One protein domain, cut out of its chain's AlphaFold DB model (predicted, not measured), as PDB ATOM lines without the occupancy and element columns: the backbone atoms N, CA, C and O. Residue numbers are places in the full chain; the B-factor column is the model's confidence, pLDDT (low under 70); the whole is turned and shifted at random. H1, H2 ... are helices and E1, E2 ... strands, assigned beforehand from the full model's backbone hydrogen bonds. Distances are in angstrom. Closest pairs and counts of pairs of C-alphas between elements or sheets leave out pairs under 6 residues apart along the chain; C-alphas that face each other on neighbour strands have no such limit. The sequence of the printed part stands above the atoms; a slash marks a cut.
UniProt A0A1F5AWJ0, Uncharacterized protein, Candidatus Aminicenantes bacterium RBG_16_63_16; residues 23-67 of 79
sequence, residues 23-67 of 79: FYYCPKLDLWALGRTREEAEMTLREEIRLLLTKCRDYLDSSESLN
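What this domain is: This is residues 23 to 67 of the 79 residues of an uncharacterized protein of Candidatus Aminicenantes bacterium RBG_16_63_16 (UniProt A0A1F5AWJ0). A small antiparallel hairpin of two strands, E1 and E2, packs on residues 38 to 52 of one long helix, H1, whose residues 53 to 67 stick out as a free arm. The 45 printed residues include E1, E2 and H1 in that order, class mixed, helices and strands. The whole is only just loose, close to extended, with a radius of gyration of the C-alphas of 13.6 A and spans of 45 by 16 by 9 A.

How they stand to each other: E1, residues 23 to 26, and E2, residues 31 to 35, form a hairpin, antiparallel at 163 degrees; N 26 and O 31, 2.8 A apart, are within hydrogen-bond range. The closest C-alphas of E2 and H1, residues 38 to 67, are those of Gly 35 and Ala 41, 4.0 A apart; of E1 and H1, Phe 23 and Ala 41, 6.3 A. In H1, 24 of 26 O i to N i+4 pairs are within range.

Where its parts are: E1, 10.3 A long, begins at C-alpha 23, (-2.722, -23.892, -61.418). E2 measures 14.0 A. H1, 43.4 A, has a kink of 31 degrees near residue 61 and ends at C-alpha 67, (-1.003, -56.108, -38.017).

The domain as a whole: The farthest C-alphas, Thr 37 and Asn 67, are 45.2 A apart. The printed part has no cut; both links are tight. Residues 63 to 67 have pLDDT under 70.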
ATOM      1  N   PHE A  23      -3.201 -22.564 -61.778       95.62
ATOM      2  CA  PHE A  23      -2.722 -23.892 -61.418       95.62
ATOM      3  C   PHE A  23      -1.853 -23.798 -60.169       95.62
ATOM      4  O   PHE A  23      -0.932 -22.979 -60.118       95.62
ATOM      5  N   TYR A  24      -2.122 -24.658 -59.191       96.25
ATOM      6  CA  TYR A  24      -1.239 -24.881 -58.053       96.25
ATOM      7  C   TYR A  24      -0.791 -26.337 -58.014       96.25
ATOM      8  O   TYR A  24      -1.591 -27.242 -58.237       96.25
ATOM      9  N   TYR A  25       0.477 -26.551 -57.666       96.56
ATOM     10  CA  TYR A  25       1.068 -27.874 -57.485       96.56
ATOM     11  C   TYR A  25       1.812 -27.953 -56.154       96.56
ATOM     12  O   TYR A  25       2.628 -27.087 -55.832       96.56
ATOM     13  N   CYS A  26       1.535 -29.005 -55.391       95.62
ATOM     14  CA  CYS A  26       2.220 -29.369 -54.163       95.62
ATOM     15  C   CYS A  26       3.059 -30.637 -54.413       95.62
ATOM     16  O   CYS A  26       2.558 -31.748 -54.227       95.62
ATOM     17  N   PRO A  27       4.347 -30.510 -54.787       95.19
ATOM     18  CA  PRO A  27       5.178 -31.656 -55.172       95.19
ATOM     19  C   PRO A  27       5.426 -32.645 -54.031       95.19
ATOM     20  O   PRO A  27       5.625 -33.828 -54.266       95.19
ATOM     21  N   LYS A  28       5.397 -32.181 -52.776       94.56
ATOM     22  CA  LYS A  28       5.622 -33.042 -51.606       94.56
ATOM     23  C   LYS A  28       4.518 -34.079 -51.392       94.56
ATOM     24  O   LYS A  28       4.769 -35.087 -50.746       94.56
ATOM     25  N   LEU A  29       3.310 -33.787 -51.868       94.19
ATOM     26  CA  LEU A  29       2.132 -34.643 -51.717       94.19
ATOM     27  C   LEU A  29       1.631 -35.169 -53.067       94.19
ATOM     28  O   LEU A  29       0.627 -35.867 -53.098       94.19
ATOM     29  N   ASP A  30       2.304 -34.795 -54.157       95.31
ATOM     30  CA  ASP A  30       1.876 -35.017 -55.539       95.31
ATOM     31  C   ASP A  30       0.410 -34.617 -55.809       95.31
ATOM     32  O   ASP A  30      -0.341 -35.291 -56.507       95.31
ATOM     33  N   LEU A  31      -0.008 -33.490 -55.222       96.69
ATOM     34  CA  LEU A  31      -1.353 -32.933 -55.379       96.69
ATOM     35  C   LEU A  31      -1.315 -31.673 -56.231       96.69
ATOM     36  O   LEU A  31      -0.394 -30.862 -56.122       96.69
ATOM     37  N   TRP A  32      -2.356 -31.457 -57.023       97.00
ATOM     38  CA  TRP A  32      -2.520 -30.255 -57.829       97.00
ATOM     39  C   TRP A  32      -3.980 -29.819 -57.878       97.00
ATOM     40  O   TRP A  32      -4.884 -30.601 -57.601       97.00
ATOM     41  N   ALA A  33      -4.201 -28.557 -58.235       97.12
ATOM     42  CA  ALA A  33      -5.535 -28.009 -58.432       97.12
ATOM     43  C   ALA A  33      -5.558 -26.961 -59.546       97.12
ATOM     44  O   ALA A  33      -4.558 -26.283 -59.812       97.12
ATOM     45  N   LEU A  34      -6.729 -26.822 -60.167       95.56
ATOM     46  CA  LEU A  34      -7.038 -25.825 -61.187       95.56
ATOM     47  C   LEU A  34      -8.235 -24.982 -60.743       95.56
ATOM     48  O   LEU A  34      -9.159 -25.501 -60.129       95.56
ATOM     49  N   GLY A  35      -8.241 -23.701 -61.102       94.12
ATOM     50  CA  GLY A  35      -9.364 -22.796 -60.848       94.12
ATOM     51  C   GLY A  35      -9.431 -21.665 -61.870       94.12
ATOM     52  O   GLY A  35      -8.450 -21.369 -62.553       94.12
ATOM     53  N   ARG A  36     -10.593 -21.022 -62.001       93.00
ATOM     54  CA  ARG A  36     -10.793 -19.839 -62.858       93.00
ATOM     55  C   ARG A  36     -10.230 -18.585 -62.195       93.00
ATOM     56  O   ARG A  36      -9.808 -17.658 -62.886       93.00
ATOM     57  N   THR A  37     -10.182 -18.571 -60.864       94.50
ATOM     58  CA  THR A  37      -9.460 -17.575 -60.063       94.50
ATOM     59  C   THR A  37      -8.336 -18.222 -59.260       94.50
ATOM     60  O   THR A  37      -8.252 -19.447 -59.129       94.50
ATOM     61  N   ARG A  38      -7.445 -17.387 -58.717       95.06
ATOM     62  CA  ARG A  38      -6.362 -17.845 -57.843       95.06
ATOM     63  C   ARG A  38      -6.920 -18.439 -56.550       95.06
ATOM     64  O   ARG A  38      -6.426 -19.460 -56.087       95.06
ATOM     65  N   GLU A  39      -7.943 -17.805 -55.993       96.50
ATOM     66  CA  GLU A  39      -8.590 -18.194 -54.744       96.50
ATOM     67  C   GLU A  39      -9.307 -19.538 -54.892       96.50
ATOM     68  O   GLU A  39      -9.211 -20.373 -54.000       96.50
ATOM     69  N   GLU A  40      -9.967 -19.773 -56.033       96.00
ATOM     70  CA  GLU A  40     -10.609 -21.054 -56.350       96.00
ATOM     71  C   GLU A  40      -9.571 -22.179 -56.407       96.00
ATOM     72  O   GLU A  40      -9.693 -23.163 -55.684       96.00
ATOM     73  N   ALA A  41      -8.498 -21.996 -57.185       96.44
ATOM     74  CA  ALA A  41      -7.442 -23.001 -57.309       96.44
ATOM     75  C   ALA A  41      -6.759 -23.297 -55.959       96.44
ATOM     76  O   ALA A  41      -6.424 -24.444 -55.661       96.44
ATOM     77  N   GLU A  42      -6.553 -22.272 -55.126       97.19
ATOM     78  CA  GLU A  42      -5.988 -22.440 -53.785       97.19
ATOM     79  C   GLU A  42      -6.947 -23.183 -52.844       97.19
ATOM     80  O   GLU A  42      -6.517 -24.070 -52.106       97.19
ATOM     81  N   MET A  43      -8.237 -22.837 -52.865       97.88
ATOM     82  CA  MET A  43      -9.262 -23.484 -52.045       97.88
ATOM     83  C   MET A  43      -9.383 -24.967 -52.393       97.88
ATOM     84  O   MET A  43      -9.316 -25.801 -51.492       97.88
ATOM     85  N   THR A  44      -9.439 -25.298 -53.684       97.56
ATOM     86  CA  THR A  44      -9.456 -26.687 -54.155       97.56
ATOM     87  C   THR A  44      -8.210 -27.445 -53.701       97.56
ATOM     88  O   THR A  44      -8.328 -28.537 -53.152       97.56
ATOM     89  N   LEU A  45      -7.009 -26.862 -53.824       97.56
ATOM     90  CA  LEU A  45      -5.795 -27.538 -53.351       97.56
ATOM     91  C   LEU A  45      -5.826 -27.784 -51.833       97.56
ATOM     92  O   LEU A  45      -5.379 -28.830 -51.362       97.56
ATOM     93  N   ARG A  46      -6.349 -26.835 -51.049       97.69
ATOM     94  CA  ARG A  46      -6.497 -26.991 -49.594       97.69
ATOM     95  C   ARG A  46      -7.469 -28.118 -49.237       97.69
ATOM     96  O   ARG A  46      -7.211 -28.841 -48.275       97.69
ATOM     97  N   GLU A  47      -8.554 -28.277 -49.989       97.81
ATOM     98  CA  GLU A  47      -9.509 -29.375 -49.810       97.81
ATOM     99  C   GLU A  47      -8.886 -30.734 -50.141       97.81
ATOM    100  O   GLU A  47      -8.990 -31.652 -49.326       97.81
ATOM    101  N   GLU A  48      -8.155 -30.840 -51.253       97.12
ATOM    102  CA  GLU A  48      -7.425 -32.060 -51.631       97.12
ATOM    103  C   GLU A  48      -6.412 -32.473 -50.554       97.12
ATOM    104  O   GLU A  48      -6.364 -33.631 -50.131       97.12
ATOM    105  N   ILE A  49      -5.651 -31.509 -50.020       96.94
ATOM    106  CA  ILE A  49      -4.720 -31.756 -48.908       96.94
ATOM    107  C   ILE A  49      -5.477 -32.260 -47.673       96.94
ATOM    108  O   ILE A  49      -5.044 -33.214 -47.027       96.94
ATOM    109  N   ARG A  50      -6.618 -31.650 -47.333       96.88
ATOM    110  CA  ARG A  50      -7.423 -32.059 -46.174       96.88
ATOM    111  C   ARG A  50      -7.986 -33.471 -46.342       96.88
ATOM    112  O   ARG A  50      -7.985 -34.242 -45.378       96.88
ATOM    113  N   LEU A  51      -8.442 -33.817 -47.543       96.44
ATOM    114  CA  LEU A  51      -8.939 -35.151 -47.867       96.44
ATOM    115  C   LEU A  51      -7.826 -36.196 -47.749       96.44
ATOM    116  O   LEU A  51      -8.033 -37.235 -47.122       96.44
ATOM    117  N   LEU A  52      -6.639 -35.905 -48.292       95.50
ATOM    118  CA  LEU A  52      -5.475 -36.782 -48.175       95.50
ATOM    119  C   LEU A  52      -5.102 -37.019 -46.708       95.50
ATOM    120  O   LEU A  52      -4.960 -38.165 -46.293       95.50
ATOM    121  N   LEU A  53      -5.018 -35.958 -45.902       93.12
ATOM    122  CA  LEU A  53      -4.704 -36.073 -44.475       93.12
ATOM    123  C   LEU A  53      -5.746 -36.895 -43.707       93.12
ATOM    124  O   LEU A  53      -5.384 -37.657 -42.814       93.12
ATOM    125  N   THR A  54      -7.025 -36.774 -44.071       93.50
ATOM    126  CA  THR A  54      -8.106 -37.573 -43.472       93.50
ATOM    127  C   THR A  54      -7.923 -39.052 -43.806       93.50
ATOM    128  O   THR A  54      -7.881 -39.877 -42.902       93.50
ATOM    129  N   LYS A  55      -7.675 -39.381 -45.081       91.12
ATOM    130  CA  LYS A  55      -7.383 -40.758 -45.507       91.12
ATOM    131  C   LYS A  55      -6.139 -41.329 -44.826       91.12
ATOM    132  O   LYS A  55      -6.135 -42.497 -44.456       91.12
ATOM    133  N   CYS A  56      -5.087 -40.529 -44.651       90.25
ATOM    134  CA  CYS A  56      -3.885 -40.958 -43.940       90.25
ATOM    135  C   CYS A  56      -4.169 -41.255 -42.464       90.25
ATOM    136  O   CYS A  56      -3.628 -42.220 -41.936       90.25
ATOM    137  N   ARG A  57      -5.020 -40.460 -41.805       88.12
ATOM    138  CA  ARG A  57      -5.450 -40.727 -40.429       88.12
ATOM    139  C   ARG A  57      -6.224 -42.040 -40.336       88.12
ATOM    140  O   ARG A  57      -5.848 -42.892 -39.543       88.12
ATOM    141  N   ASP A  58      -7.223 -42.225 -41.193       85.81
ATOM    142  CA  ASP A  58      -8.019 -43.456 -41.220       85.81
ATOM    143  C   ASP A  58      -7.143 -44.679 -41.532       85.81
ATOM    144  O   ASP A  58      -7.341 -45.761 -40.978       85.81
ATOM    145  N   TYR A  59      -6.136 -44.508 -42.399       84.75
ATOM    146  CA  TYR A  59      -5.142 -45.538 -42.678       84.75
ATOM    147  C   TYR A  59      -4.300 -45.868 -41.450       84.75
ATOM    148  O   TYR A  59      -4.101 -47.046 -41.186       84.75
ATOM    149  N   LEU A  60      -3.811 -44.877 -40.697       79.81
ATOM    150  CA  LEU A  60      -3.051 -45.131 -39.469       79.81
ATOM    151  C   LEU A  60      -3.897 -45.921 -38.465       79.81
ATOM    152  O   LEU A  60      -3.445 -46.968 -38.002       79.81
ATOM    153  N   ASP A  61      -5.147 -45.508 -38.251       76.50
ATOM    154  CA  ASP A  61      -6.097 -46.199 -37.371       76.50
ATOM    155  C   ASP A  61      -6.375 -47.643 -37.855       76.50
ATOM    156  O   ASP A  61      -6.455 -48.590 -37.071       76.50
ATOM    157  N   SER A  62      -6.452 -47.856 -39.174       70.69
ATOM    158  CA  SER A  62      -6.679 -49.182 -39.776       70.69
ATOM    159  C   SER A  62      -5.407 -50.036 -39.875       70.69
ATOM    160  O   SER A  62      -5.483 -51.264 -39.943       70.69
ATOM    161  N   SER A  63      -4.225 -49.419 -39.887       66.88
ATOM    162  CA  SER A  63      -2.933 -50.104 -40.017       66.88
ATOM    163  C   SER A  63      -2.591 -50.911 -38.766       66.88
ATOM    164  O   SER A  63      -2.049 -52.012 -38.871       66.88
ATOM    165  N   GLU A  64      -3.017 -50.436 -37.592       62.62
ATOM    166  CA  GLU A  64      -2.960 -51.213 -36.352       62.62
ATOM    167  C   GLU A  64      -3.827 -52.482 -36.449       62.62
ATOM    168  O   GLU A  64      -3.437 -53.548 -35.973       62.62
ATOM    169  N   SER A  65      -4.957 -52.409 -37.165       60.66
ATOM    170  CA  SER A  65      -5.868 -53.544 -37.380       60.66
ATOM    171  C   SER A  65      -5.347 -54.564 -38.402       60.66
ATOM    172  O   SER A  65      -5.661 -55.754 -38.299       60.66
ATOM    173  N   LEU A  66      -4.522 -54.137 -39.368       59.91
ATOM    174  CA  LEU A  66      -3.869 -55.022 -40.345       59.91
ATOM    175  C   LEU A  66      -2.784 -55.898 -39.703       59.91
ATOM    176  O   LEU A  66      -2.680 -57.076 -40.034       59.91
ATOM    177  N   ASN A  67      -2.024 -55.352 -38.750       58.50
ATOM    178  CA  ASN A  67      -1.003 -56.108 -38.017       58.50
ATOM    179  C   ASN A  67      -1.589 -57.005 -36.907       58.50
ATOM    180  O   ASN A  67      -0.879 -57.852 -36.369       58.50
TER     181      ASN A  67